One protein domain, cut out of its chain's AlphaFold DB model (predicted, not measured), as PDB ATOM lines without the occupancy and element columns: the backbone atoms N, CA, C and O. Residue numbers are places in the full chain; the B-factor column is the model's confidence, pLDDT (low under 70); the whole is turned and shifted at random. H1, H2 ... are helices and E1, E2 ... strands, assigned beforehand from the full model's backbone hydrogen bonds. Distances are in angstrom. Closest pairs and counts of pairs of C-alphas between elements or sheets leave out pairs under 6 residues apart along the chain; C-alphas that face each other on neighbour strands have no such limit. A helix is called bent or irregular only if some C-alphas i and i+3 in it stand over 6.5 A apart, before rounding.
ATOM      1  N   PHE A  10     315.092 114.816 213.353       89.69
ATOM      2  CA  PHE A  10     314.155 114.109 214.212       89.69
ATOM      3  C   PHE A  10     314.042 114.826 215.553       89.69
ATOM      4  O   PHE A  10     315.005 114.819 216.327       89.69
ATOM      5  N   PRO A  11     312.877 115.409 215.885       88.38
ATOM      6  CA  PRO A  11     312.599 115.838 217.246       88.38
ATOM      7  C   PRO A  11     312.723 114.649 218.198       88.38
ATOM      8  O   PRO A  11     312.249 113.554 217.891       88.38
ATOM      9  N   LEU A  12     313.341 114.865 219.357       91.88
ATOM     10  CA  LEU A  12     313.439 113.863 220.414       91.88
ATOM     11  C   LEU A  12     312.436 114.208 221.524       91.88
ATOM     12  O   LEU A  12     312.700 115.121 222.311       91.88
ATOM     13  N   PRO A  13     311.281 113.514 221.600       88.94
ATOM     14  CA  PRO A  13     310.227 113.832 222.559       88.94
ATOM     15  C   PRO A  13     310.748 113.905 223.995       88.94
ATOM     16  O   PRO A  13     311.535 113.066 224.427       88.94
ATOM     17  N   GLY A  14     310.332 114.920 224.749       89.31
ATOM     18  CA  GLY A  14     310.688 115.052 226.166       89.31
ATOM     19  C   GLY A  14     312.188 115.182 226.472       89.31
ATOM     20  O   GLY A  14     312.585 115.006 227.621       89.31
ATOM     21  N   LEU A  15     313.031 115.482 225.481       92.56
ATOM     22  CA  LEU A  15     314.452 115.765 225.666       92.56
ATOM     23  C   LEU A  15     314.731 117.231 225.323       92.56
ATOM     24  O   LEU A  15     314.359 117.710 224.251       92.56
ATOM     25  N   ALA A  16     315.411 117.939 226.221       91.62
ATOM     26  CA  ALA A  16     315.770 119.338 226.027       91.62
ATOM     27  C   ALA A  16     317.277 119.548 226.160       91.62
ATOM     28  O   ALA A  16     317.920 118.958 227.026       91.62
ATOM     29  N   ARG A  17     317.829 120.405 225.302       91.25
ATOM     30  CA  ARG A  17     319.179 120.955 225.401       91.25
ATOM     31  C   ARG A  17     319.176 122.148 226.351       91.25
ATOM     32  O   ARG A  17     318.290 122.998 226.263       91.25
ATOM     33  N   ILE A  18     320.188 122.225 227.206       89.50
ATOM     34  CA  ILE A  18     320.415 123.355 228.108       89.50
ATOM     35  C   ILE A  18     321.385 124.341 227.458       89.50
ATOM     36  O   ILE A  18     322.444 123.941 226.973       89.50
ATOM     37  N   ASP A  19     321.035 125.625 227.498       83.06
ATOM     38  CA  ASP A  19     321.881 126.755 227.109       83.06
ATOM     39  C   ASP A  19     321.769 127.861 228.177       83.06
ATOM     40  O   ASP A  19     321.008 128.825 228.053       83.06
ATOM     41  N   GLY A  20     322.447 127.642 229.308       78.94
ATOM     42  CA  GLY A  20     322.305 128.467 230.512       78.94
ATOM     43  C   GLY A  20     320.860 128.490 231.025       78.94
ATOM     44  O   GLY A  20     320.248 127.447 231.261       78.94
ATOM     45  N   ALA A  21     320.292 129.689 231.165       78.75
ATOM     46  CA  ALA A  21     318.901 129.889 231.574       78.75
ATOM     47  C   ALA A  21     317.869 129.601 230.464       78.75
ATOM     48  O   ALA A  21     316.671 129.749 230.695       78.75
ATOM     49  N   ASN A  22     318.298 129.194 229.265       82.25
ATOM     50  CA  ASN A  22     317.403 128.828 228.174       82.25
ATOM     51  C   ASN A  22     317.364 127.311 227.967       82.25
ATOM     52  O   ASN A  22     318.364 126.607 228.113       82.25
ATOM     53  N   LEU A  23     316.196 126.825 227.557       87.38
ATOM     54  CA  LEU A  23     315.995 125.460 227.091       87.38
ATOM     55  C   LEU A  23     315.718 125.472 225.595       87.38
ATOM     56  O   LEU A  23     315.148 126.421 225.059       87.38
ATOM     57  N   GLN A  24     316.116 124.412 224.908       87.12
ATOM     58  CA  GLN A  24     315.765 124.199 223.509       87.12
ATOM     59  C   GLN A  24     315.352 122.741 223.308       87.12
ATOM     60  O   GLN A  24     315.933 121.865 223.946       87.12
ATOM     61  N   PRO A  25     314.379 122.443 222.432       87.19
ATOM     62  CA  PRO A  25     314.093 121.064 222.057       87.19
ATOM     63  C   PRO A  25     315.353 120.367 221.525       87.19
ATOM     64  O   PRO A  25     316.175 120.987 220.846       87.19
ATOM     65  N   ALA A  26     315.523 119.086 221.846       89.44
ATOM     66  CA  ALA A  26     316.614 118.290 221.304       89.44
ATOM     67  C   ALA A  26     316.229 117.669 219.956       89.44
ATOM     68  O   ALA A  26     315.109 117.186 219.770       89.44
ATOM     69  N   PHE A  27     317.195 117.638 219.044       90.19
ATOM     70  CA  PHE A  27     317.036 117.090 217.705       90.19
ATOM     71  C   PHE A  27     318.167 116.107 217.402       90.19
ATOM     72  O   PHE A  27     319.335 116.411 217.656       90.19
ATOM     73  N   ALA A  28     317.813 114.946 216.864       92.75
ATOM     74  CA  ALA A  28     318.740 114.036 216.203       92.75
ATOM     75  C   ALA A  28     318.691 114.261 214.690       92.75
ATOM     76  O   ALA A  28     317.722 114.806 214.170       92.75
ATOM     77  N   TYR A  29     319.711 113.807 213.977       92.69
ATOM     78  CA  TYR A  29     319.775 113.880 212.522       92.69
ATOM     79  C   TYR A  29     319.646 112.480 211.934       92.69
ATOM     80  O   TYR A  29     320.001 111.492 212.579       92.69
ATOM     81  N   ALA A  30     319.149 112.370 210.707       92.69
ATOM     82  CA  ALA A  30     319.330 111.154 209.936       92.69
ATOM     83  C   ALA A  30     320.828 110.844 209.814       92.69
ATOM     84  O   ALA A  30     321.647 111.731 209.575       92.69
ATOM     85  N   ARG A  31     321.198 109.571 209.967       91.06
ATOM     86  CA  ARG A  31     322.604 109.138 209.869       91.06
ATOM     87  C   ARG A  31     323.243 109.398 208.497       91.06
ATOM     88  O   ARG A  31     324.466 109.367 208.379       91.06
ATOM     89  N   SER A  32     322.421 109.573 207.465       89.19
ATOM     90  CA  SER A  32     322.822 109.966 206.118       89.19
ATOM     91  C   SER A  32     321.760 110.890 205.534       89.19
ATOM     92  O   SER A  32     320.592 110.815 205.912       89.19
ATOM     93  N   SER A  33     322.159 111.747 204.602       88.56
ATOM     94  CA  SER A  33     321.228 112.616 203.889       88.56
ATOM     95  C   SER A  33     320.311 111.831 202.943       88.56
ATOM     96  O   SER A  33     320.637 110.721 202.511       88.56
ATOM     97  N   GLY A  34     319.167 112.432 202.625       86.19
ATOM     98  CA  GLY A  34     318.168 111.926 201.693       86.19
ATOM     99  C   GLY A  34     316.865 111.447 202.340       86.19
ATOM    100  O   GLY A  34     316.768 111.214 203.543       86.19
ATOM    101  N   SER A  35     315.868 111.242 201.487       87.06
ATOM    102  CA  SER A  35     314.460 110.964 201.778       87.06
ATOM    103  C   SER A  35     314.174 109.560 202.318       87.06
ATOM    104  O   SER A  35     313.041 109.220 202.666       87.06
ATOM    105  N   TRP A  36     315.194 108.704 202.422       85.75
ATOM    106  CA  TRP A  36     315.041 107.357 202.980       85.75
ATOM    107  C   TRP A  36     314.486 107.373 204.413       85.75
ATOM    108  O   TRP A  36     313.816 106.420 204.832       85.75
ATOM    109  N   PHE A  37     314.755 108.448 205.159       86.94
ATOM    110  CA  PHE A  37     314.403 108.583 206.567       86.94
ATOM    111  C   PHE A  37     312.988 109.133 206.814       86.94
ATOM    112  O   PHE A  37     312.485 108.984 207.928       86.94
ATOM    113  N   ASP A  38     312.273 109.596 205.781       83.12
ATOM    114  CA  ASP A  38     310.889 110.103 205.858       83.12
ATOM    115  C   ASP A  38     309.920 109.139 206.570       83.12
ATOM    116  O   ASP A  38     309.005 109.531 207.304       83.12
ATOM    117  N   ALA A  39     310.106 107.836 206.339       83.06
ATOM    118  CA  ALA A  39     309.256 106.776 206.878       83.06
ATOM    119  C   ALA A  39     309.583 106.409 208.337       83.06
ATOM    120  O   ALA A  39     308.884 105.583 208.934       83.06
ATOM    121  N   PHE A  40     310.652 106.972 208.906       87.12
ATOM    122  CA  PHE A  40     311.086 106.668 210.260       87.12
ATOM    123  C   PHE A  40     310.378 107.555 211.281       87.12
ATOM    124  O   PHE A  40     309.982 108.694 211.016       87.12
ATOM    125  N   ARG A  41     310.188 107.002 212.475       87.44
ATOM    126  CA  ARG A  41     309.635 107.680 213.643       87.44
ATOM    127  C   ARG A  41     310.549 107.433 214.837       87.44
ATOM    128  O   ARG A  41     310.917 106.282 215.081       87.44
ATOM    129  N   ALA A  42     310.900 108.489 215.562       91.44
ATOM    130  CA  ALA A  42     311.781 108.446 216.724       91.44
ATOM    131  C   ALA A  42     310.981 108.597 218.022       91.44
ATOM    132  O   ALA A  42     310.032 109.375 218.086       91.44
ATOM    133  N   ALA A  43     311.363 107.874 219.068       92.19
ATOM    134  CA  ALA A  43     310.792 108.019 220.399       92.19
ATOM    135  C   ALA A  43     311.860 107.836 221.470       92.19
ATOM    136  O   ALA A  43     312.838 107.109 221.280       92.19
ATOM    137  N   THR A  44     311.645 108.472 222.610       95.00
ATOM    138  CA  THR A  44     312.505 108.383 223.787       95.00
ATOM    139  C   THR A  44     311.735 107.716 224.921       95.00
ATOM    140  O   THR A  44     310.516 107.859 225.023       95.00
ATOM    141  N   ALA A  45     312.437 106.973 225.771       95.25
ATOM    142  CA  ALA A  45     311.873 106.425 226.997       95.25
ATOM    143  C   ALA A  45     312.844 106.626 228.159       95.25
ATOM    144  O   ALA A  45     314.003 106.213 228.088       95.25
ATOM    145  N   LEU A  46     312.377 107.256 229.231       96.12
ATOM    146  CA  LEU A  46     313.170 107.538 230.415       96.12
ATOM    147  C   LEU A  46     313.418 106.251 231.204       96.12
ATOM    148  O   LEU A  46     312.487 105.540 231.578       96.12
ATOM    149  N   ALA A  47     314.683 105.989 231.513       94.94
ATOM    150  CA  ALA A  47     315.108 104.908 232.384       94.94
ATOM    151  C   ALA A  47     315.601 105.494 233.712       94.94
ATOM    152  O   ALA A  47     316.632 106.166 233.787       94.94
ATOM    153  N   VAL A  48     314.838 105.222 234.768       93.19
ATOM    154  CA  VAL A  48     315.035 105.797 236.099       93.19
ATOM    155  C   VAL A  48     315.566 104.735 237.052       93.19
ATOM    156  O   VAL A  48     315.054 103.615 237.100       93.19
ATOM    157  N   ARG A  49     316.582 105.082 237.845       91.75
ATOM    158  CA  ARG A  49     317.075 104.240 238.940       91.75
ATOM    159  C   ARG A  49     317.102 105.039 240.232       91.75
ATOM    160  O   ARG A  49     317.767 106.065 240.294       91.75
ATOM    161  N   ALA A  50     316.406 104.563 241.259       90.25
ATOM    162  CA  ALA A  50     316.399 105.221 242.561       90.25
ATOM    163  C   ALA A  50     317.808 105.246 243.177       90.25
ATOM    164  O   ALA A  50     318.538 104.254 243.124       90.25
ATOM    165  N   VAL A  51     318.161 106.379 243.779       88.50
ATOM    166  CA  VAL A  51     319.429 106.625 244.465       88.50
ATOM    167  C   VAL A  51     319.128 107.058 245.894       88.50
ATOM    168  O   VAL A  51     318.286 107.918 246.137       88.50
ATOM    169  N   MET A  52     319.835 106.472 246.859       86.31
ATOM    170  CA  MET A  52     319.742 106.903 248.248       86.31
ATOM    171  C   MET A  52     320.768 108.006 248.499       86.31
ATOM    172  O   MET A  52     321.958 107.728 248.636       86.31
ATOM    173  N   VAL A  53     320.298 109.253 248.552       85.19
ATOM    174  CA  VAL A  53     321.107 110.402 248.976       85.19
ATOM    175  C   VAL A  53     321.077 110.488 250.499       85.19
ATOM    176  O   VAL A  53     320.015 110.467 251.115       85.19
ATOM    177  N   THR A  54     322.262 110.548 251.095       81.56
ATOM    178  CA  THR A  54     322.486 110.577 252.549       81.56
ATOM    179  C   THR A  54     322.777 111.978 253.081       81.56
ATOM    180  O   THR A  54     322.585 112.219 254.267       81.56
ATOM    181  N   GLY A  55     323.194 112.901 252.210       78.38
ATOM    182  CA  GLY A  55     323.449 114.303 252.538       78.38
ATOM    183  C   GLY A  55     324.070 115.056 251.361       78.38
ATOM    184  O   GLY A  55     324.375 114.455 250.331       78.38
ATOM    185  N   TRP A  56     324.289 116.359 251.518       82.19
ATOM    186  CA  TRP A  56     325.061 117.184 250.584       82.19
ATOM    187  C   TRP A  56     325.759 118.332 251.313       82.19
ATOM    188  O   TRP A  56     325.332 118.745 252.394       82.19
ATOM    189  N   GLU A  57     326.830 118.855 250.724       80.94
ATOM    190  CA  GLU A  57     327.530 120.019 251.260       80.94
ATOM    191  C   GLU A  57     326.736 121.318 251.006       80.94
ATOM    192  O   GLU A  57     326.037 121.433 249.994       80.94
ATOM    193  N   PRO A  58     326.829 122.329 251.894       74.44
ATOM    194  CA  PRO A  58     326.098 123.593 251.745       74.44
ATOM    195  C   PRO A  58     326.437 124.391 250.479       74.44
ATOM    196  O   PRO A  58     325.693 125.299 250.115       74.44
ATOM    197  N   ASP A  59     327.563 124.096 249.827       76.31
ATOM    198  CA  ASP A  59     327.972 124.733 248.574       76.31
ATOM    199  C   ASP A  59     327.265 124.145 247.337       76.31
ATOM    200  O   ASP A  59     327.392 124.697 246.242       76.31
ATOM    201  N   GLY A  60     326.514 123.049 247.510       76.31
ATOM    202  CA  GLY A  60     325.771 122.363 246.455       76.31
ATOM    203  C   GLY A  60     326.642 121.617 245.441       76.31
ATOM    204  O   GLY A  60     326.126 121.217 244.398       76.31
ATOM    205  N   LYS A  61     327.943 121.445 245.713       84.12
ATOM    206  CA  LYS A  61     328.902 120.804 244.796       84.12
ATOM    207  C   LYS A  61     329.224 119.363 245.153       84.12
ATOM    208  O   LYS A  61     329.727 118.630 244.305       84.12
ATOM    209  N   THR A  62     328.914 118.947 246.375       87.19
ATOM    210  CA  THR A  62     329.164 117.583 246.839       87.19
ATOM    211  C   THR A  62     327.868 116.945 247.313       87.19
ATOM    212  O   THR A  62     327.207 117.470 248.210       87.19
ATOM    213  N   ILE A  63     327.510 115.792 246.744       87.44
ATOM    214  CA  ILE A  63     326.360 114.981 247.165       87.44
ATOM    215  C   ILE A  63     326.868 113.635 247.685       87.44
ATOM    216  O   ILE A  63     327.611 112.938 246.999       87.44
ATOM    217  N   TYR A  64     326.441 113.234 248.881       86.56
ATOM    218  CA  TYR A  64     326.755 111.925 249.446       86.56
ATOM    219  C   TYR A  64     325.646 110.933 249.117       86.56
ATOM    220  O   TYR A  64     324.511 111.095 249.575       86.56
ATOM    221  N   ALA A  65     325.963 109.874 248.375       87.62
ATOM    222  CA  ALA A  65     324.986 108.870 247.958       87.62
ATOM    223  C   ALA A  65     325.496 107.443 248.174       87.62
ATOM    224  O   ALA A  65     326.697 107.187 248.139       87.62
ATOM    225  N   VAL A  66     324.582 106.498 248.394       86.19
ATOM    226  CA  VAL A  66     324.924 105.073 248.499       86.19
ATOM    227  C   VAL A  66     324.959 104.463 247.093       86.19
ATOM    228  O   VAL A  66     323.927 104.480 246.411       86.19
ATOM    229  N   PRO A  67     326.104 103.919 246.633       81.88
ATOM    230  CA  PRO A  67     326.192 103.278 245.327       81.88
ATOM    231  C   PRO A  67     325.427 101.949 245.314       81.88
ATOM    232  O   PRO A  67     325.330 101.244 246.321       81.88
ATOM    233  N   SER A  68     324.894 101.571 244.151       81.00
ATOM    234  CA  SER A  68     324.260 100.261 243.996       81.00
ATOM    235  C   SER A  68     325.331  99.160 243.938       81.00
ATOM    236  O   SER A  68     326.315  99.319 243.216       81.00
ATOM    237  N   PRO A  69     325.142  97.992 244.588       72.56
ATOM    238  CA  PRO A  69     326.133  96.907 244.609       72.56
ATOM    239  C   PRO A  69     326.520  96.352 243.233       72.56
ATOM    240  O   PRO A  69     327.509  95.635 243.109       72.56
ATOM    241  N   ARG A  70     325.695  96.604 242.210       68.88
ATOM    242  CA  ARG A  70     325.892  96.111 240.839       68.88
ATOM    243  C   ARG A  70     326.275  97.204 239.846       68.88
ATOM    244  O   ARG A  70     326.559  96.872 238.701       68.88
ATOM    245  N   ASP A  71     326.222  98.473 240.249       72.06
ATOM    246  CA  ASP A  71     326.378  99.604 239.334       72.06
ATOM    247  C   ASP A  71     326.724 100.890 240.108       72.06
ATOM    248  O   ASP A  71     325.852 101.496 240.738       72.06
ATOM    249  N   GLY A  72     328.008 101.262 240.104       80.88
ATOM    250  CA  GLY A  72     328.513 102.494 240.725       80.88
ATOM    251  C   GLY A  72     328.173 103.745 239.913       80.88
ATOM    252  O   GLY A  72     327.606 103.646 238.818       80.88
ATOM    253  N   PHE A  73     328.519 104.919 240.439       88.62
ATOM    254  CA  PHE A  73     328.349 106.170 239.708       88.62
ATOM    255  C   PHE A  73     329.511 106.374 238.739       88.62
ATOM    256  O   PHE A  73     330.588 105.787 238.865       88.62
ATOM    257  N   ARG A  74     329.279 107.171 237.699       88.44
ATOM    258  CA  ARG A  74     330.299 107.501 236.703       88.44
ATOM    259  C   ARG A  74     330.232 108.975 236.354       88.44
ATOM    260  O   ARG A  74     329.171 109.593 236.413       88.44
ATOM    261  N   ALA A  75     331.369 109.523 235.937       89.56
ATOM    262  CA  ALA A  75     331.392 110.842 235.324       89.56
ATOM    263  C   ALA A  75     330.438 110.866 234.114       89.56
ATOM    264  O   ALA A  75     330.449 109.953 233.284       89.56
ATOM    265  N   GLY A  76     329.595 111.893 234.034       90.50
ATOM    266  CA  GLY A  76     328.565 112.029 233.005       90.50
ATOM    267  C   GLY A  76     327.179 111.489 233.377       90.50
ATOM    268  O   GLY A  76     326.232 111.744 232.631       90.50
ATOM    269  N   ASP A  77     327.030 110.782 234.503       93.62
ATOM    270  CA  ASP A  77     325.720 110.363 235.017       93.62
ATOM    271  C   ASP A  77     324.878 111.592 235.411       93.62
ATOM    272  O   ASP A  77     325.378 112.539 236.027       93.62
ATOM    273  N   LEU A  78     323.581 111.567 235.083       95.25
ATOM    274  CA  LEU A  78     322.635 112.625 235.444       95.25
ATOM    275  C   LEU A  78     321.827 112.213 236.678       95.25
ATOM    276  O   LEU A  78     321.145 111.187 236.666       95.25
ATOM    277  N   LEU A  79     321.865 113.034 237.722       93.44
ATOM    278  CA  LEU A  79     321.037 112.900 238.916       93.44
ATOM    279  C   LEU A  79     319.878 113.895 238.876       93.44
ATOM    280  O   LEU A  79     320.074 115.074 238.582       93.44
ATOM    281  N   ARG A  80     318.683 113.430 239.232       92.56
ATOM    282  CA  ARG A  80     317.517 114.265 239.519       92.56
ATOM    283  C   ARG A  80     317.152 114.146 240.988       92.56
ATOM    284  O   ARG A  80     317.043 113.035 241.500       92.56
ATOM    285  N   ILE A  81     316.930 115.283 241.639       89.00
ATOM    286  CA  ILE A  81     316.408 115.362 243.005       89.00
ATOM    287  C   ILE A  81     315.065 116.089 242.969       89.00
ATOM    288  O   ILE A  81     314.979 117.218 242.485       89.00
ATOM    289  N   THR A  82     314.019 115.441 243.481       86.81
ATOM    290  CA  THR A  82     312.657 115.989 243.511       86.81
ATOM    291  C   THR A  82     312.297 116.490 244.908       86.81
ATOM    292  O   THR A  82     312.290 115.734 245.883       86.81
ATOM    293  N   PHE A  83     311.923 117.767 244.982       82.56
ATOM    294  CA  PHE A  83     311.449 118.463 246.174       82.56
ATOM    295  C   PHE A  83     309.920 118.554 246.124       82.56
ATOM    296  O   PHE A  83     309.341 119.529 245.644       82.56
ATOM    297  N   ALA A  84     309.248 117.500 246.597       72.50
ATOM    298  CA  ALA A  84     307.806 117.319 246.403       72.50
ATOM    299  C   ALA A  84     306.943 118.456 246.983       72.50
ATOM    300  O   ALA A  84     305.932 118.813 246.385       72.50
ATOM    301  N   LYS A  85     307.347 119.054 248.115       72.06
ATOM    302  CA  LYS A  85     306.612 120.171 248.741       72.06
ATOM    303  C   LYS A  85     306.560 121.415 247.852       72.06
ATOM    304  O   LYS A  85     305.543 122.098 247.836       72.06
ATOM    305  N   ASP A  86     307.633 121.666 247.105       71.44
ATOM    306  CA  ASP A  86     307.805 122.880 246.301       71.44
ATOM    307  C   ASP A  86     307.532 122.645 244.806       71.44
ATOM    308  O   ASP A  86     307.560 123.588 244.014       71.44
ATOM    309  N   ARG A  87     307.248 121.389 244.419       81.38
ATOM    310  CA  ARG A  87     307.057 120.940 243.026       81.38
ATOM    311  C   ARG A  87     308.254 121.289 242.131       81.38
ATOM    312  O   ARG A  87     308.085 121.662 240.966       81.38
ATOM    313  N   VAL A  88     309.459 121.171 242.701       85.62
ATOM    314  CA  VAL A  88     310.738 121.457 242.038       85.62
ATOM    315  C   VAL A  88     311.501 120.162 241.765       85.62
ATOM    316  O   VAL A  88     311.644 119.314 242.644       85.62
ATOM    317  N   GLU A  89     312.025 120.032 240.552       89.06
ATOM    318  CA  GLU A  89     312.991 119.012 240.151       89.06
ATOM    319  C   GLU A  89     314.322 119.696 239.832       89.06
ATOM    320  O   GLU A  89     314.360 120.609 239.010       89.06
ATOM    321  N   SER A  90     315.415 119.259 240.454       89.75
ATOM    322  CA  SER A  90     316.755 119.805 240.201       89.75
ATOM    323  C   SER A  90     317.679 118.749 239.624       89.75
ATOM    324  O   SER A  90     317.669 117.596 240.061       89.75
ATOM    325  N   PHE A  91     318.483 119.159 238.647       92.25
ATOM    326  CA  PHE A  91     319.348 118.277 237.872       92.25
ATOM    327  C   PHE A  91     320.821 118.545 238.179       92.25
ATOM    328  O   PHE A  91     321.276 119.691 238.140       92.25
ATOM    329  N   PHE A  92     321.575 117.480 238.438       91.62
ATOM    330  CA  PHE A  92     322.990 117.522 238.795       91.62
ATOM    331  C   PHE A  92     323.777 116.556 237.914       91.62
ATOM    332  O   PHE A  92     323.406 115.391 237.771       91.62
ATOM    333  N   LEU A  93     324.870 117.032 237.329       92.94
ATOM    334  CA  LEU A  93     325.788 116.209 236.553       92.94
ATOM    335  C   LEU A  93     326.902 115.690 237.461       92.94
ATOM    336  O   LEU A  93     327.564 116.495 238.110       92.94
ATOM    337  N   ILE A  94     327.139 114.379 237.484       93.94
ATOM    338  CA  ILE A  94     328.271 113.798 238.216       93.94
ATOM    339  C   ILE A  94     329.562 114.035 237.426       93.94
ATOM    340  O   ILE A  94     329.668 113.642 236.264       93.94
ATOM    341  N   GLU A  95     330.561 114.646 238.060       92.50
ATOM    342  CA  GLU A  95     331.897 114.866 237.489       92.50
ATOM    343  C   GLU A  95     332.927 113.873 238.028       92.50
ATOM    344  O   GLU A  95     333.809 113.429 237.294       92.50
ATOM    345  N   SER A  96     332.818 113.504 239.305       89.50
ATOM    346  CA  SER A  96     333.728 112.553 239.945       89.50
ATOM    347  C   SER A  96     333.055 111.795 241.086       89.50
ATOM    348  O   SER A  96     332.117 112.287 241.714       89.50
ATOM    349  N   GLU A  97     333.562 110.597 241.362       88.00
ATOM    350  CA  GLU A  97     333.228 109.801 242.543       88.00
ATOM    351  C   GLU A  97     334.494 109.679 243.399       88.00
ATOM    352  O   GLU A  97     335.538 109.253 242.904       88.00
ATOM    353  N   ASN A  98     334.405 110.066 244.671       84.50
ATOM    354  CA  ASN A  98     335.497 109.990 245.635       84.50
ATOM    355  C   ASN A  98     335.070 109.170 246.860       84.50
ATOM    356  O   ASN A  98     333.898 109.168 247.252       84.50
ATOM    357  N   GLU A  99     336.028 108.503 247.507       77.50
ATOM    358  CA  GLU A  99     335.771 107.844 248.788       77.50
ATOM    359  C   GLU A  99     335.322 108.873 249.833       77.50
ATOM    360  O   GLU A  99     335.902 109.955 249.969       77.50
ATOM    361  N   ASN A 100     334.278 108.535 250.590       70.44
ATOM    362  CA  ASN A 100     333.804 109.399 251.656       70.44
ATOM    363  C   ASN A 100     334.785 109.353 252.841       70.44
ATOM    364  O   ASN A 100     334.867 108.359 253.560       70.44
ATOM    365  N   THR A 101     335.527 110.443 253.040       62.88
ATOM    366  CA  THR A 101     336.554 110.585 254.089       62.88
ATOM    367  C   THR A 101     336.089 111.432 255.285       62.88
ATOM    368  O   THR A 101     336.897 111.784 256.146       62.88
ATOM    369  N   THR A 102     334.796 111.771 255.366       57.91
ATOM    370  CA  THR A 102     334.262 112.686 256.391       57.91
ATOM    371  C   THR A 102     334.226 112.085 257.810       57.91
ATOM    372  O   THR A 102     334.060 110.883 258.015       57.91
ATOM    373  N   SER A 103     334.415 112.950 258.816       46.34
ATOM    374  CA  SER A 103     334.263 112.685 260.260       46.34
ATOM    375  C   SER A 103     333.447 113.833 260.878       46.34
ATOM    376  O   SER A 103     333.859 114.978 260.683       46.34
ATOM    377  N   PRO A 104     332.345 113.595 261.628       50.81
ATOM    378  CA  PRO A 104     331.908 112.338 262.246       50.81
ATOM    379  C   PRO A 104     331.182 111.366 261.285       50.81
ATOM    380  O   PRO A 104     330.891 111.723 260.149       50.81
ATOM    381  N   PRO A 105     330.895 110.124 261.728       50.84
ATOM    382  CA  PRO A 105     330.524 108.986 260.883       50.84
ATOM    383  C   PRO A 105     329.036 108.953 260.479       50.84
ATOM    384  O   PRO A 105     328.358 107.936 260.621       50.84
ATOM    385  N   GLU A 106     328.487 110.063 259.997       57.41
ATOM    386  CA  GLU A 106     327.039 110.171 259.747       57.41
ATOM    387  C   GLU A 106     326.588 109.502 258.431       57.41
ATOM    388  O   GLU A 106     325.395 109.303 258.206       57.41
ATOM    389  N   HIS A 107     327.535 109.068 257.587       59.50
ATOM    390  CA  HIS A 107     327.259 108.545 256.243       59.50
ATOM    391  C   HIS A 107     328.043 107.256 255.900       59.50
ATOM    392  O   HIS A 107     328.600 107.113 254.813       59.50
ATOM    393  N   HIS A 108     328.129 106.296 256.829       60.91
ATOM    394  CA  HIS A 108     328.800 105.012 256.574       60.91
ATOM    395  C   HIS A 108     328.228 104.278 255.344       60.91
ATOM    396  O   HIS A 108     327.040 103.965 255.297       60.91
ATOM    397  N   GLY A 109     329.094 103.955 254.376       70.44
ATOM    398  CA  GLY A 109     328.729 103.227 253.154       70.44
ATOM    399  C   GLY A 109     328.292 104.104 251.974       70.44
ATOM    400  O   GLY A 109     327.925 103.553 250.938       70.44
ATOM    401  N   SER A 110     328.338 105.436 252.102       80.19
ATOM    402  CA  SER A 110     328.148 106.363 250.982       80.19
ATOM    403  C   SER A 110     329.474 106.769 250.328       80.19
ATOM    404  O   SER A 110     330.546 106.651 250.925       80.19
ATOM    405  N   VAL A 111     329.388 107.265 249.095       86.31
ATOM    406  CA  VAL A 111     330.484 107.897 248.345       86.31
ATOM    407  C   VAL A 111     330.225 109.393 248.205       86.31
ATOM    408  O   VAL A 111     329.073 109.830 248.237       86.31
ATOM    409  N   ALA A 112     331.292 110.180 248.065       88.31
ATOM    410  CA  ALA A 112     331.213 111.614 247.815       88.31
ATOM    411  C   ALA A 112     331.217 111.871 246.304       88.31
ATOM    412  O   ALA A 112     332.217 111.629 245.625       88.31
ATOM    413  N   LEU A 113     330.096 112.351 245.773       89.62
ATOM    414  CA  LEU A 113     329.943 112.691 244.365       89.62
ATOM    415  C   LEU A 113     330.238 114.174 244.171       89.62
ATOM    416  O   LEU A 113     329.503 115.015 244.689       89.62
ATOM    417  N   GLY A 114     331.288 114.486 243.414       91.06
ATOM    418  CA  GLY A 114     331.500 115.836 242.904       91.06
ATOM    419  C   GLY A 114     330.506 116.093 241.778       91.06
ATOM    420  O   GLY A 114     330.507 115.359 240.785       91.06
ATOM    421  N   VAL A 115     329.647 117.097 241.941       90.94
ATOM    422  CA  VAL A 115     328.553 117.398 241.017       90.94
ATOM    423  C   VAL A 115     328.556 118.849 240.554       90.94
ATOM    424  O   VAL A 115     328.918 119.763 241.293       90.94
ATOM    425  N   THR A 116     328.056 119.058 239.338       90.69
ATOM    426  CA  THR A 116     327.754 120.385 238.797       90.69
ATOM    427  C   THR A 116     326.239 120.538 238.641       90.69
ATOM    428  O   THR A 116     325.627 119.745 237.915       90.69
ATOM    429  N   PRO A 117     325.601 121.534 239.288       89.19
ATOM    430  CA  PRO A 117     324.182 121.804 239.088       89.19
ATOM    431  C   PRO A 117     323.938 122.286 237.655       89.19
ATOM    432  O   PRO A 117     324.655 123.145 237.143       89.19
ATOM    433  N   LEU A 118     322.933 121.710 236.999       89.44
ATOM    434  CA  LEU A 118     322.528 122.088 235.643       89.44
ATOM    435  C   LEU A 118     321.350 123.064 235.631       89.44
ATOM    436  O   LEU A 118     321.217 123.836 234.687       89.44
ATOM    437  N   GLY A 119     320.501 123.013 236.658       89.44
ATOM    438  CA  GLY A 119     319.343 123.885 236.816       89.44
ATOM    439  C   GLY A 119     318.162 123.182 237.479       89.44
ATOM    440  O   GLY A 119     318.241 122.007 237.858       89.44
ATOM    441  N   SER A 120     317.068 123.923 237.625       89.75
ATOM    442  CA  SER A 120     315.857 123.492 238.317       89.75
ATOM    443  C   SER A 120     314.601 123.815 237.518       89.75
ATOM    444  O   SER A 120     314.451 124.906 236.965       89.75
ATOM    445  N   LEU A 121     313.673 122.865 237.511       90.81
ATOM    446  CA  LEU A 121     312.362 122.955 236.890       90.81
ATOM    447  C   LEU A 121     311.295 123.037 237.979       90.81
ATOM    448  O   LEU A 121     311.241 122.169 238.848       90.81
ATOM    449  N   ALA A 232     317.687 127.050 246.660       61.34
ATOM    450  CA  ALA A 232     318.116 127.349 248.025       61.34
ATOM    451  C   ALA A 232     317.318 126.485 249.026       61.34
ATOM    452  O   ALA A 232     316.538 127.006 249.819       61.34
ATOM    453  N   ALA A 233     317.411 125.158 248.917       57.59
ATOM    454  CA  ALA A 233     316.628 124.225 249.724       57.59
ATOM    455  C   ALA A 233     317.398 123.742 250.964       57.59
ATOM    456  O   ALA A 233     318.621 123.604 250.946       57.59
ATOM    457  N   ASP A 234     316.654 123.470 252.039       56.09
ATOM    458  CA  ASP A 234     317.166 122.901 253.288       56.09
ATOM    459  C   ASP A 234     317.624 121.439 253.061       56.09
ATOM    460  O   ASP A 234     316.797 120.605 252.674       56.09
ATOM    461  N   PRO A 235     318.904 121.100 253.325       51.31
ATOM    462  CA  PRO A 235     319.459 119.749 253.190       51.31
ATOM    463  C   PRO A 235     318.692 118.634 253.911       51.31
ATOM    464  O   PRO A 235     318.877 117.458 253.602       51.31
ATOM    465  N   SER A 236     317.841 118.985 254.876       51.59
ATOM    466  CA  SER A 236     317.165 118.048 255.776       51.59
ATOM    467  C   SER A 236     315.769 117.578 255.331       51.59
ATOM    468  O   SER A 236     315.161 116.750 256.017       51.59
ATOM    469  N   ALA A 237     315.226 118.065 254.208       58.62
ATOM    470  CA  ALA A 237     313.905 117.633 253.736       58.62
ATOM    471  C   ALA A 237     313.916 116.193 253.162       58.62
ATOM    472  O   ALA A 237     314.956 115.616 252.861       58.62
ATOM    473  N   SER A 238     312.750 115.550 253.041       55.03
ATOM    474  CA  SER A 238     312.655 114.224 252.414       55.03
ATOM    475  C   SER A 238     312.840 114.352 250.900       55.03
ATOM    476  O   SER A 238     311.958 114.881 250.220       55.03
ATOM    477  N   HIS A 239     313.960 113.855 250.383       68.50
ATOM    478  CA  HIS A 239     314.313 113.940 248.968       68.50
ATOM    479  C   HIS A 239     314.169 112.583 248.280       68.50
ATOM    480  O   HIS A 239     314.609 111.561 248.808       68.50
ATOM    481  N   PHE A 240     313.591 112.582 247.080       79.94
ATOM    482  CA  PHE A 240     313.680 111.447 246.164       79.94
ATOM    483  C   PHE A 240     314.762 111.768 245.144       79.94
ATOM    484  O   PHE A 240     314.656 112.762 244.427       79.94
ATOM    485  N   ALA A 241     315.819 110.958 245.129       88.12
ATOM    486  CA  ALA A 241     316.920 111.104 244.195       88.12
ATOM    487  C   ALA A 241     316.946 109.928 243.223       88.12
ATOM    488  O   ALA A 241     316.716 108.775 243.594       88.12
ATOM    489  N   GLU A 242     317.230 110.223 241.966       92.19
ATOM    490  CA  GLU A 242     317.194 109.259 240.881       92.19
ATOM    491  C   GLU A 242     318.364 109.500 239.936       92.19
ATOM    492  O   GLU A 242     318.668 110.637 239.586       92.19
ATOM    493  N   ARG A 243     318.996 108.423 239.479       93.50
ATOM    494  CA  ARG A 243     319.925 108.459 238.355       93.50
ATOM    495  C   ARG A 243     319.166 108.189 237.067       93.50
ATOM    496  O   ARG A 243     318.432 107.200 236.971       93.50
ATOM    497  N   LEU A 244     319.370 109.056 236.085       95.62
ATOM    498  CA  LEU A 244     318.630 109.069 234.834       95.62
ATOM    499  C   LEU A 244     319.515 108.622 233.672       95.62
ATOM    500  O   LEU A 244     320.625 109.110 233.476       95.62
ATOM    501  N   THR A 245     318.960 107.734 232.861       95.62
ATOM    502  CA  THR A 245     319.417 107.395 231.506       95.62
ATOM    503  C   THR A 245     318.182 107.335 230.615       95.62
ATOM    504  O   THR A 245     317.058 107.470 231.107       95.62
ATOM    505  N   PHE A 246     318.339 107.132 229.315       97.00
ATOM    506  CA  PHE A 246     317.177 106.906 228.465       97.00
ATOM    507  C   PHE A 246     317.441 105.894 227.355       97.00
ATOM    508  O   PHE A 246     318.575 105.501 227.075       97.00
ATOM    509  N   GLU A 247     316.352 105.441 226.754       96.44
ATOM    510  CA  GLU A 247     316.333 104.633 225.550       96.44
ATOM    511  C   GLU A 247     315.884 105.492 224.366       96.44
ATOM    512  O   GLU A 247     314.915 106.244 224.471       96.44
ATOM    513  N   LEU A 248     316.562 105.345 223.230       96.25
ATOM    514  CA  LEU A 248     316.147 105.897 221.945       96.25
ATOM    515  C   LEU A 248     315.655 104.756 221.054       96.25
ATOM    516  O   LEU A 248     316.403 103.815 220.770       96.25
ATOM    517  N   ARG A 249     314.398 104.840 220.611       94.94
ATOM    518  CA  ARG A 249     313.781 103.891 219.682       94.94
ATOM    519  C   ARG A 249     313.496 104.547 218.349       94.94
ATOM    520  O   ARG A 249     313.002 105.671 218.299       94.94
ATOM    521  N   VAL A 250     313.746 103.813 217.274       93.38
ATOM    522  CA  VAL A 250     313.430 104.253 215.918       93.38
ATOM    523  C   VAL A 250     312.722 103.131 215.185       93.38
ATOM    524  O   VAL A 250     313.209 102.004 215.131       93.38
ATOM    525  N   ARG A 251     311.566 103.445 214.611       87.06
ATOM    526  CA  ARG A 251     310.736 102.498 213.866       87.06
ATOM    527  C   ARG A 251     310.490 103.011 212.455       87.06
ATOM    528  O   ARG A 251     310.295 104.208 212.278       87.06
ATOM    529  N   ARG A 252     310.453 102.112 211.469       84.44
ATOM    530  CA  ARG A 252     310.073 102.416 210.085       84.44
ATOM    531  C   ARG A 252     308.748 101.730 209.754       84.44
ATOM    532  O   ARG A 252     308.702 100.513 209.631       84.44
ATOM    533  N   GLY A 253     307.671 102.494 209.591       74.12
ATOM    534  CA  GLY A 253     306.337 101.914 209.377       74.12
ATOM    535  C   GLY A 253     305.963 100.877 210.453       74.12
ATOM    536  O   GLY A 253     306.041 101.172 211.644       74.12
ATOM    537  N   GLU A 254     305.600  99.662 210.033       70.38
ATOM    538  CA  GLU A 254     305.179  98.556 210.916       70.38
ATOM    539  C   GLU A 254     306.302  97.571 211.293       70.38
ATOM    540  O   GLU A 254     306.035  96.523 211.878       70.38
ATOM    541  N   THR A 255     307.562  97.857 210.951       77.44
ATOM    542  CA  THR A 255     308.681  96.968 211.303       77.44
ATOM    543  C   THR A 255     309.014  97.029 212.794       77.44
ATOM    544  O   THR A 255     308.667  97.991 213.484       77.44
ATOM    545  N   ASP A 256     309.790  96.055 213.281       82.56
ATOM    546  CA  ASP A 256     310.369  96.115 214.623       82.56
ATOM    547  C   ASP A 256     311.203  97.390 214.819       82.56
ATOM    548  O   ASP A 256     311.897  97.864 213.911       82.56
ATOM    549  N   ALA A 257     311.120  97.963 216.021       86.56
ATOM    550  CA  ALA A 257     311.866  99.162 216.373       86.56
ATOM    551  C   ALA A 257     313.324  98.818 216.710       86.56
ATOM    552  O   ALA A 257     313.602  97.954 217.546       86.56
ATOM    553  N   LEU A 258     314.256  99.559 216.116       93.81
ATOM    554  CA  LEU A 258     315.652  99.574 216.538       93.81
ATOM    555  C   LEU A 258     315.769 100.369 217.837       93.81
ATOM    556  O   LEU A 258     315.125 101.407 217.990       93.81
ATOM    557  N   ARG A 259     316.591  99.891 218.773       94.25
ATOM    558  CA  ARG A 259     316.713 100.468 220.118       94.25
ATOM    559  C   ARG A 259     318.158 100.633 220.552       94.25
ATOM    560  O   ARG A 259     318.963  99.718 220.399       94.25
ATOM    561  N   LEU A 260     318.441 101.762 221.187       95.94
ATOM    562  CA  LEU A 260     319.661 101.998 221.947       95.94
ATOM    563  C   LEU A 260     319.292 102.369 223.376       95.94
ATOM    564  O   LEU A 260     318.518 103.292 223.594       95.94
ATOM    565  N   ILE A 261     319.847 101.637 224.339       95.25
ATOM    566  CA  ILE A 261     319.572 101.799 225.772       95.25
ATOM    567  C   ILE A 261     320.772 102.391 226.515       95.25
ATOM    568  O   ILE A 261     321.881 102.463 225.965       95.25
ATOM    569  N   ASP A 262     320.530 102.759 227.777       93.94
ATOM    570  CA  ASP A 262     321.510 103.319 228.712       93.94
ATOM    571  C   ASP A 262     322.235 104.539 228.117       93.94
ATOM    572  O   ASP A 262     323.456 104.677 228.214       93.94
ATOM    573  N   LEU A 263     321.479 105.397 227.427       95.81
ATOM    574  CA  LEU A 263     321.997 106.620 226.831       95.81
ATOM    575  C   LEU A 263     322.133 107.710 227.895       95.81
ATOM    576  O   LEU A 263     321.226 107.929 228.704       95.81
ATOM    577  N   GLY A 264     323.282 108.383 227.879       94.25
ATOM    578  CA  GLY A 264     323.615 109.475 228.792       94.25
ATOM    579  C   GLY A 264     323.311 110.846 228.200       94.25
ATOM    580  O   GLY A 264     323.237 111.008 226.982       94.25
ATOM    581  N   PHE A 265     323.180 111.841 229.076       94.94
ATOM    582  CA  PHE A 265     322.737 113.196 228.738       94.94
ATOM    583  C   PHE A 265     323.870 114.224 228.577       94.94
ATOM    584  O   PHE A 265     323.600 115.373 228.221       94.94
ATOM    585  N   ALA A 266     325.122 113.841 228.840       92.88
ATOM    586  CA  ALA A 266     326.270 114.745 228.807       92.88
ATOM    587  C   ALA A 266     327.534 114.087 228.215       92.88
ATOM    588  O   ALA A 266     327.659 112.860 228.298       92.88
ATOM    589  N   PRO A 267     328.498 114.878 227.698       91.38
ATOM    590  CA  PRO A 267     329.636 114.371 226.918       91.38
ATOM    591  C   PRO A 267     330.587 113.447 227.677       91.38
ATOM    592  O   PRO A 267     331.174 112.552 227.088       91.38
ATOM    593  N   ALA A 268     330.716 113.609 228.996       91.00
ATOM    594  CA  ALA A 268     331.563 112.733 229.808       91.00
ATOM    595  C   ALA A 268     331.032 111.286 229.901       91.00
ATOM    596  O   ALA A 268     331.779 110.379 230.261       91.00
ATOM    597  N   HIS A 269     329.755 111.050 229.574       92.06
ATOM    598  CA  HIS A 269     329.155 109.724 229.662       92.06
ATOM    599  C   HIS A 269     329.615 108.833 228.485       92.06
ATOM    600  O   HIS A 269     329.453 109.224 227.327       92.06
ATOM    601  N   PRO A 270     330.076 107.583 228.713       90.56
ATOM    602  CA  PRO A 270     330.567 106.703 227.639       90.56
ATOM    603  C   PRO A 270     329.550 106.425 226.522       90.56
ATOM    604  O   PRO A 270     329.918 106.173 225.379       90.56
ATOM    605  N   ARG A 271     328.255 106.483 226.852       93.25
ATOM    606  CA  ARG A 271     327.127 106.339 225.913       93.25
ATOM    607  C   ARG A 271     326.358 107.649 225.722       93.25
ATOM    608  O   ARG A 271     325.130 107.653 225.748       93.25
ATOM    609  N   PHE A 272     327.061 108.775 225.655       93.75
ATOM    610  CA  PHE A 272     326.449 110.074 225.395       93.75
ATOM    611  C   PHE A 272     325.709 110.060 224.055       93.75
ATOM    612  O   PHE A 272     326.318 109.851 223.011       93.75
ATOM    613  N   TRP A 273     324.394 110.273 224.076       93.75
ATOM    614  CA  TRP A 273     323.565 110.065 222.886       93.75
ATOM    615  C   TRP A 273     323.964 110.966 221.707       93.75
ATOM    616  O   TRP A 273     323.894 110.536 220.560       93.75
ATOM    617  N   ASN A 274     324.413 112.198 221.974       92.94
ATOM    618  CA  ASN A 274     324.766 113.157 220.926       92.94
ATOM    619  C   ASN A 274     326.126 112.840 220.270       92.94
ATOM    620  O   ASN A 274     326.492 113.474 219.290       92.94
ATOM    621  N   ALA A 275     326.853 111.835 220.776       91.62
ATOM    622  CA  ALA A 275     328.027 111.256 220.126       91.62
ATOM    623  C   ALA A 275     327.680 110.109 219.155       91.62
ATOM    624  O   ALA A 275     328.578 109.415 218.675       91.62
ATOM    625  N   LEU A 276     326.390 109.869 218.877       92.75
ATOM    626  CA  LEU A 276     325.975 108.928 217.838       92.75
ATOM    627  C   LEU A 276     326.556 109.348 216.479       92.75
ATOM    628  O   LEU A 276     326.272 110.463 216.037       92.75
ATOM    629  N   PRO A 277     327.335 108.478 215.809       90.31
ATOM    630  CA  PRO A 277     328.041 108.862 214.599       90.31
ATOM    631  C   PRO A 277     327.106 108.915 213.389       90.31
ATOM    632  O   PRO A 277     326.255 108.038 213.209       90.31
ATOM    633  N   ASP A 278     327.329 109.892 212.513       90.38
ATOM    634  CA  ASP A 278     326.847 109.811 211.134       90.38
ATOM    635  C   ASP A 278     327.611 108.727 210.342       90.38
ATOM    636  O   ASP A 278     328.560 108.100 210.831       90.38
ATOM    637  N   ASP A 279     327.193 108.465 209.105       86.94
ATOM    638  CA  ASP A 279     327.843 107.456 208.270       86.94
ATOM    639  C   ASP A 279     329.316 107.752 207.971       86.94
ATOM    640  O   ASP A 279     330.136 106.832 207.993       86.94
ATOM    641  N   ALA A 280     329.673 109.015 207.739       82.19
ATOM    642  CA  ALA A 280     331.057 109.394 207.472       82.19
ATOM    643  C   ALA A 280     331.940 109.135 208.703       82.19
ATOM    644  O   ALA A 280     333.037 108.590 208.590       82.19
ATOM    645  N   GLN A 281     331.442 109.458 209.895       84.44
ATOM    646  CA  GLN A 281     332.117 109.235 211.168       84.44
ATOM    647  C   GLN A 281     332.207 107.753 211.537       84.44
ATOM    648  O   GLN A 281     333.204 107.348 212.138       84.44
ATOM    649  N   LEU A 282     331.192 106.947 211.210       84.06
ATOM    650  CA  LEU A 282     331.144 105.518 211.540       84.06
ATOM    651  C   LEU A 282     332.135 104.678 210.717       84.06
ATOM    652  O   LEU A 282     332.616 103.647 211.203       84.06
ATOM    653  N   PHE A 283     332.413 105.091 209.477       77.44
ATOM    654  CA  PHE A 283     333.380 104.429 208.593       77.44
ATOM    655  C   PHE A 283     334.756 105.091 208.567       77.44
ATOM    656  O   PHE A 283     335.675 104.527 207.978       77.44
ATOM    657  N   ALA A 284     334.919 106.247 209.209       77.38
ATOM    658  CA  ALA A 284     336.236 106.821 209.423       77.38
ATOM    659  C   ALA A 284     337.088 105.899 210.312       77.38
ATOM    660  O   ALA A 284     336.624 105.402 211.340       77.38
ATOM    661  N   ASP A 285     338.350 105.707 209.929       60.69
ATOM    662  CA  ASP A 285     339.302 104.865 210.652       60.69
ATOM    663  C   ASP A 285     339.817 105.621 211.896       60.69
ATOM    664  O   ASP A 285     340.708 106.469 211.812       60.69
ATOM    665  N   LYS A 286     339.183 105.403 213.057       63.66
ATOM    666  CA  LYS A 286     339.592 105.987 214.348       63.66
ATOM    667  C   LYS A 286     339.626 104.904 215.424       63.66
ATOM    668  O   LYS A 286     338.587 104.355 215.772       63.66
ATOM    669  N   SER A 287     340.819 104.621 215.952       53.94
ATOM    670  CA  SER A 287     341.062 103.540 216.918       53.94
ATOM    671  C   SER A 287     340.821 103.911 218.389       53.94
ATOM    672  O   SER A 287     340.772 103.007 219.212       53.94
ATOM    673  N   ASP A 288     340.657 105.199 218.722       58.97
ATOM    674  CA  ASP A 288     340.506 105.694 220.104       58.97
ATOM    675  C   ASP A 288     339.381 106.748 220.218       58.97
ATOM    676  O   ASP A 288     339.640 107.951 220.275       58.97
ATOM    677  N   ASP A 289     338.114 106.314 220.238       73.38
ATOM    678  CA  ASP A 289     336.969 107.181 220.575       73.38
ATOM    679  C   ASP A 289     336.461 106.882 222.001       73.38
ATOM    680  O   ASP A 289     336.173 105.732 222.345       73.38
ATOM    681  N   ALA A 290     336.286 107.922 222.828       83.50
ATOM    682  CA  ALA A 290     335.696 107.834 224.170       83.50
ATOM    683  C   ALA A 290     334.278 107.217 224.171       83.50
ATOM    684  O   ALA A 290     333.816 106.711 225.197       83.50
ATOM    685  N   HIS A 291     333.608 107.208 223.014       88.38
ATOM    686  CA  HIS A 291     332.267 106.666 222.806       88.38
ATOM    687  C   HIS A 291     332.235 105.355 222.001       88.38
ATOM    688  O   HIS A 291     331.191 104.995 221.450       88.38
ATOM    689  N   GLN A 292     333.341 104.597 221.946       88.00
ATOM    690  CA  GLN A 292     333.436 103.355 221.162       88.00
ATOM    691  C   GLN A 292     332.273 102.377 221.419       88.00
ATOM    692  O   GLN A 292     331.672 101.861 220.481       88.00
ATOM    693  N   SER A 293     331.869 102.198 222.683       88.75
ATOM    694  CA  SER A 293     330.759 101.297 223.044       88.75
ATOM    695  C   SER A 293     329.403 101.686 222.432       88.75
ATOM    696  O   SER A 293     328.540 100.830 222.214       88.75
ATOM    697  N   LEU A 294     329.184 102.979 222.179       90.56
ATOM    698  CA  LEU A 294     327.987 103.482 221.512       90.56
ATOM    699  C   LEU A 294     328.097 103.288 219.998       90.56
ATOM    700  O   LEU A 294     327.132 102.844 219.378       90.56
ATOM    701  N   ARG A 295     329.276 103.557 219.423       88.94
ATOM    702  CA  ARG A 295     329.560 103.341 217.997       88.94
ATOM    703  C   ARG A 295     329.351 101.888 217.586       88.94
ATOM    704  O   ARG A 295     328.668 101.636 216.597       88.94
ATOM    705  N   ASP A 296     329.881 100.948 218.365       89.25
ATOM    706  CA  ASP A 296     329.738  99.513 218.100       89.25
ATOM    707  C   ASP A 296     328.260  99.099 218.123       89.25
ATOM    708  O   ASP A 296     327.784  98.422 217.211       89.25
ATOM    709  N   ALA A 297     327.498  99.592 219.108       90.62
ATOM    710  CA  ALA A 297     326.062  99.338 219.215       90.62
ATOM    711  C   ALA A 297     325.239  99.974 218.076       90.62
ATOM    712  O   ALA A 297     324.166  99.473 217.751       90.62
ATOM    713  N   ALA A 298     325.718 101.067 217.473       90.56
ATOM    714  CA  ALA A 298     325.064 101.742 216.349       90.56
ATOM    715  C   ALA A 298     325.435 101.151 214.971       90.56
ATOM    716  O   ALA A 298     324.792 101.482 213.962       90.56
ATOM    717  N   ARG A 299     326.478 100.308 214.905       89.56
ATOM    718  CA  ARG A 299     326.994  99.723 213.662       89.56
ATOM    719  C   ARG A 299     326.153  98.544 213.184       89.56
ATOM    720  O   ARG A 299     325.820  98.499 212.000       89.56
ATOM    721  N   GLU A 300     325.806  97.617 214.077       86.19
ATOM    722  CA  GLU A 300     325.123  96.373 213.712       86.19
ATOM    723  C   GLU A 300     324.071  95.940 214.760       86.19
ATOM    724  O   GLU A 300     324.439  95.518 215.856       86.19
ATOM    725  N   PRO A 301     322.758  96.015 214.442       86.75
ATOM    726  CA  PRO A 301     322.187  96.575 213.215       86.75
ATOM    727  C   PRO A 301     322.429  98.088 213.105       86.75
ATOM    728  O   PRO A 301     322.528  98.796 214.105       86.75
ATOM    729  N   ARG A 302     322.490  98.595 211.870       90.06
ATOM    730  CA  ARG A 302     322.686 100.022 211.589       90.06
ATOM    731  C   ARG A 302     321.592 100.876 212.241       90.06
ATOM    732  O   ARG A 302     320.451 100.868 211.784       90.06
ATOM    733  N   PHE A 303     321.944 101.669 213.251       94.19
ATOM    734  CA  PHE A 303     320.990 102.562 213.913       94.19
ATOM    735  C   PHE A 303     320.675 103.820 213.070       94.19
ATOM    736  O   PHE A 303     321.621 104.452 212.615       94.19
ATOM    737  N   PRO A 304     319.413 104.229 212.826       93.50
ATOM    738  CA  PRO A 304     319.081 105.202 211.767       93.50
ATOM    739  C   PRO A 304     319.453 106.667 212.038       93.50
ATOM    740  O   PRO A 304     319.429 107.470 211.109       93.50
ATOM    741  N   LEU A 305     319.753 107.026 213.286       94.75
ATOM    742  CA  LEU A 305     319.949 108.413 213.710       94.75
ATOM    743  C   LEU A 305     321.392 108.680 214.143       94.75
ATOM    744  O   LEU A 305     322.061 107.789 214.666       94.75
ATOM    745  N   ALA A 306     321.811 109.929 213.982       93.88
ATOM    746  CA  ALA A 306     323.072 110.499 214.427       93.88
ATOM    747  C   ALA A 306     322.832 111.704 215.355       93.88
ATOM    748  O   ALA A 306     321.751 112.303 215.372       93.88
ATOM    749  N   GLY A 307     323.843 112.041 216.154       90.81
ATOM    750  CA  GLY A 307     323.849 113.240 216.985       90.81
ATOM    751  C   GLY A 307     324.145 114.514 216.186       90.81
ATOM    752  O   GLY A 307     324.517 114.476 215.016       90.81
ATOM    753  N   ASN A 308     323.980 115.664 216.833       80.06
ATOM    754  CA  ASN A 308     324.358 116.979 216.320       80.06
ATOM    755  C   ASN A 308     325.868 117.235 216.542       80.06
ATOM    756  O   ASN A 308     326.360 116.961 217.638       80.06
ATOM    757  N   PRO A 309     326.588 117.869 215.595       61.78
ATOM    758  CA  PRO A 309     328.014 118.211 215.723       61.78
ATOM    759  C   PRO A 309     328.405 119.117 216.914       61.78
ATOM    760  O   PRO A 309     329.595 119.283 217.179       61.78
ATOM    761  N   SER A 310     327.459 119.704 217.657       66.25
ATOM    762  CA  SER A 310     327.744 120.449 218.898       66.25
ATOM    763  C   SER A 310     328.034 119.508 220.080       66.25
ATOM    764  O   SER A 310     327.170 119.282 220.929       66.25
ATOM    765  N   PHE A 311     329.249 118.957 220.141       64.75
ATOM    766  CA  PHE A 311     329.622 117.932 221.127       64.75
ATOM    767  C   PHE A 311     329.500 118.368 222.597       64.75
ATOM    768  O   PHE A 311     329.195 117.519 223.423       64.75
ATOM    769  N   ASP A 312     329.654 119.652 222.936       76.06
ATOM    770  CA  ASP A 312     329.667 120.116 224.339       76.06
ATOM    771  C   ASP A 312     328.271 120.319 224.962       76.06
ATOM    772  O   ASP A 312     328.143 120.710 226.128       76.06
ATOM    773  N   ALA A 313     327.203 120.073 224.199       84.25
ATOM    774  CA  ALA A 313     325.836 120.281 224.655       84.25
ATOM    775  C   ALA A 313     325.455 119.346 225.818       84.25
ATOM    776  O   ALA A 313     325.808 118.166 225.850       84.25
ATOM    777  N   ARG A 314     324.668 119.870 226.762       91.31
ATOM    778  CA  ARG A 314     324.095 119.106 227.879       91.31
ATOM    779  C   ARG A 314     322.591 119.008 227.709       91.31
ATOM    780  O   ARG A 314     321.957 119.956 227.246       91.31
ATOM    781  N   TYR A 315     322.032 117.875 228.108       93.75
ATOM    782  CA  TYR A 315     320.613 117.598 227.953       93.75
ATOM    783  C   TYR A 315     319.962 117.231 229.282       93.75
ATOM    784  O   TYR A 315     320.624 116.768 230.207       93.75
ATOM    785  N   ILE A 316     318.651 117.417 229.359       94.06
ATOM    786  CA  ILE A 316     317.820 116.953 230.470       94.06
ATOM    787  C   ILE A 316     316.502 116.382 229.944       94.06
ATOM    788  O   ILE A 316     315.991 116.842 228.915       94.06
ATOM    789  N   PRO A 317     315.930 115.386 230.636       93.88
ATOM    790  CA  PRO A 317     314.592 114.917 230.335       93.88
ATOM    791  C   PRO A 317     313.558 115.891 230.908       93.88
ATOM    792  O   PRO A 317     313.522 116.145 232.110       93.88
ATOM    793  N   ILE A 318     312.683 116.402 230.049       88.44
ATOM    794  CA  ILE A 318     311.557 117.262 230.418       88.44
ATOM    795  C   ILE A 318     310.275 116.532 230.043       88.44
ATOM    796  O   ILE A 318     309.889 116.480 228.878       88.44
ATOM    797  N   GLY A 319     309.656 115.910 231.048       80.06
ATOM    798  CA  GLY A 319     308.449 115.097 230.886       80.06
ATOM    799  C   GLY A 319     308.589 113.955 229.875       80.06
ATOM    800  O   GLY A 319     307.614 113.575 229.229       80.06
ATOM    801  N   MET A 320     309.800 113.416 229.736       89.88
ATOM    802  CA  MET A 320     310.054 112.180 229.007       89.88
ATOM    803  C   MET A 320     309.264 111.028 229.644       89.88
ATOM    804  O   MET A 320     309.325 110.819 230.855       89.88
ATOM    805  N   SER A 321     308.521 110.289 228.823       86.00
ATOM    806  CA  SER A 321     307.710 109.154 229.268       86.00
ATOM    807  C   SER A 321     308.587 107.956 229.632       86.00
ATOM    808  O   SER A 321     309.664 107.781 229.073       86.00
ATOM    809  N   ALA A 322     308.129 107.096 230.545       87.94
ATOM    810  CA  ALA A 322     308.759 105.791 230.785       87.94
ATOM    811  C   ALA A 322     308.480 104.789 229.645       87.94
ATOM    812  O   ALA A 322     309.162 103.773 229.510       87.94
ATOM    813  N   LEU A 323     307.462 105.068 228.826       87.00
ATOM    814  CA  LEU A 323     307.155 104.343 227.599       87.00
ATOM    815  C   LEU A 323     307.778 105.081 226.413       87.00
ATOM    816  O   LEU A 323     307.899 106.299 226.440       87.00
ATOM    817  N   ALA A 324     308.126 104.353 225.351       84.31
ATOM    818  CA  ALA A 324     308.675 104.936 224.123       84.31
ATOM    819  C   ALA A 324     307.575 105.555 223.241       84.31
ATOM    820  O   ALA A 324     307.441 105.219 222.065       84.31
ATOM    821  N   GLU A 325     306.770 106.423 223.844       79.75
ATOM    822  CA  GLU A 325     305.692 107.182 223.227       79.75
ATOM    823  C   GLU A 325     305.632 108.574 223.872       79.75
ATOM    824  O   GLU A 325     305.867 108.701 225.079       79.75
ATOM    825  N   PRO A 326     305.298 109.622 223.107       79.12
ATOM    826  CA  PRO A 326     304.871 109.611 221.703       79.12
ATOM    827  C   PRO A 326     306.031 109.423 220.712       79.12
ATOM    828  O   PRO A 326     307.195 109.616 221.054       79.12
ATOM    829  N   THR A 327     305.714 109.051 219.468       82.50
ATOM    830  CA  THR A 327     306.701 108.972 218.380       82.50
ATOM    831  C   THR A 327     306.680 110.245 217.532       82.50
ATOM    832  O   THR A 327     305.610 110.649 217.076       82.50
ATOM    833  N   ALA A 328     307.839 110.832 217.250       83.19
ATOM    834  CA  ALA A 328     308.005 111.988 216.373       83.19
ATOM    835  C   ALA A 328     308.413 111.568 214.953       83.19
ATOM    836  O   ALA A 328     309.199 110.636 214.770       83.19
ATOM    837  N   ALA A 329     307.878 112.256 213.945       83.44
ATOM    838  CA  ALA A 329     308.281 112.089 212.551       83.44
ATOM    839  C   ALA A 329     309.538 112.888 212.208       83.44
ATOM    840  O   ALA A 329     309.861 113.859 212.892       83.44
ATOM    841  N   ALA A 330     310.212 112.467 211.136       84.56
ATOM    842  CA  ALA A 330     311.213 113.282 210.468       84.56
ATOM    843  C   ALA A 330     310.618 114.650 210.094       84.56
ATOM    844  O   ALA A 330     309.466 114.744 209.668       84.56
TER     845      ALA A 330
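Overview. This is residues 10 to 121 and 232 to 330 of the 836 residues of the protein "Phage_sheath_1 domain-containing protein" of Sphingomonadales bacterium (UniProt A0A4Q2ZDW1). A small closed barrel of six strands, with E3 E4 E7 E6 E5 E8 round the ring, makes one lobe, and its two longest strands, E3 and E8, run out of it side by side as a ribbon into a second lobe. There E9 is added beside E8, and the strongly twisted sheet E2 E1 E10, the short helices and long loops gather round the ribbon. The printed part has 211 residues with three named helices and ten named strands, in the order E1 E2 H1 E3 E4 E5 E6 E7 E8 E9 H2 H3 E10; both sheets are antiparallel and the class is mostly strand. The whole is compact, with a radius of gyration of the C-alphas of 18.4 A, yet elongated, spanning 61 by 40 by 30 A.

Arrangement. E3, residues 40 to 56, pairs with E8, residues 240 to 252, over residues 40 to 51; N 45 and O 247 are 2.9 A apart. E3 bends by 79 degrees at residue 53 and pairs with E4, residues 62 to 66, N 54 to O 64 being 2.8 A. E5, residues 78 to 83, E6, residues 88 to 99, and E7, residues 111 to 121, form a meander, each strand the antiparallel neighbour of the one before; N 81 and O 90 are 2.9 A apart, as are N 112 and O 98. With E4 they make a Greek key, the first strand being the antiparallel neighbour of the fourth, N 63 to O 113 at 3.0 A. E5 and E8 are antiparallel neighbours, with N 80 and O 242 within hydrogen-bond range at 2.8 A. E9, residues 258 to 263, forms a hairpin with E8, N 260 to O 248 at 2.9 A. H3, residues 292 to 299, is on this sheet; its closest C-alphas to E9 are Ala 297 and Leu 260, 7.5 A. H2, residues 279 to 283, is close to H3 but not clearly touching, C-alphas 282 and 295 being 7.0 A apart. In the second sheet E1, residues 10 to 19, is the inner strand between E2, residues 22 to 30, with N 24 to O 17 at 2.9 A, and E10, residues 314 to 317, with N 16 to O 316 at 3.0 A. The closest C-alphas of E1 and E3 are Pro 13 and Thr 44, 6.0 A. H1, residues 35 to 39, only grazes that sheet with residues 36 to 38; it is only just irregular, C-alphas 36 and 39 being 7.0 A apart. The O i to N i+4 pair of H2 is within hydrogen-bond range, as are 3 of 4 in H3 and 0 of 1 in H1, where 1 of 2 O i to N i+3 pairs is.

Along the chain. E1 begins at C-alpha 10, (314.155, 114.109, 214.212). E3 runs 44.0 A to C-alpha 56 at (325.061, 117.184, 250.584), E8 37.4 A, E6 29.3 A, E7 26.2 A and E2 25.5 A. E10 ends at C-alpha 317, (314.592, 114.917, 230.335).

Size, cuts and confidence. The C-alphas of Ser 35 and Pro 104 are the two farthest apart, 62.9 A. Residues 122 to 231 are not printed, and C-alphas 121 and 232 are 13.3 A apart across the cut. The links E4 to E5, E6 to E7, E9 to H2 and H3 to E10 are long. Mean pLDDT of the printed part is 84.2; residue 70 and residues 101 to 108, 232 to 239, 285 to 288 and 309 to 311 are under 70.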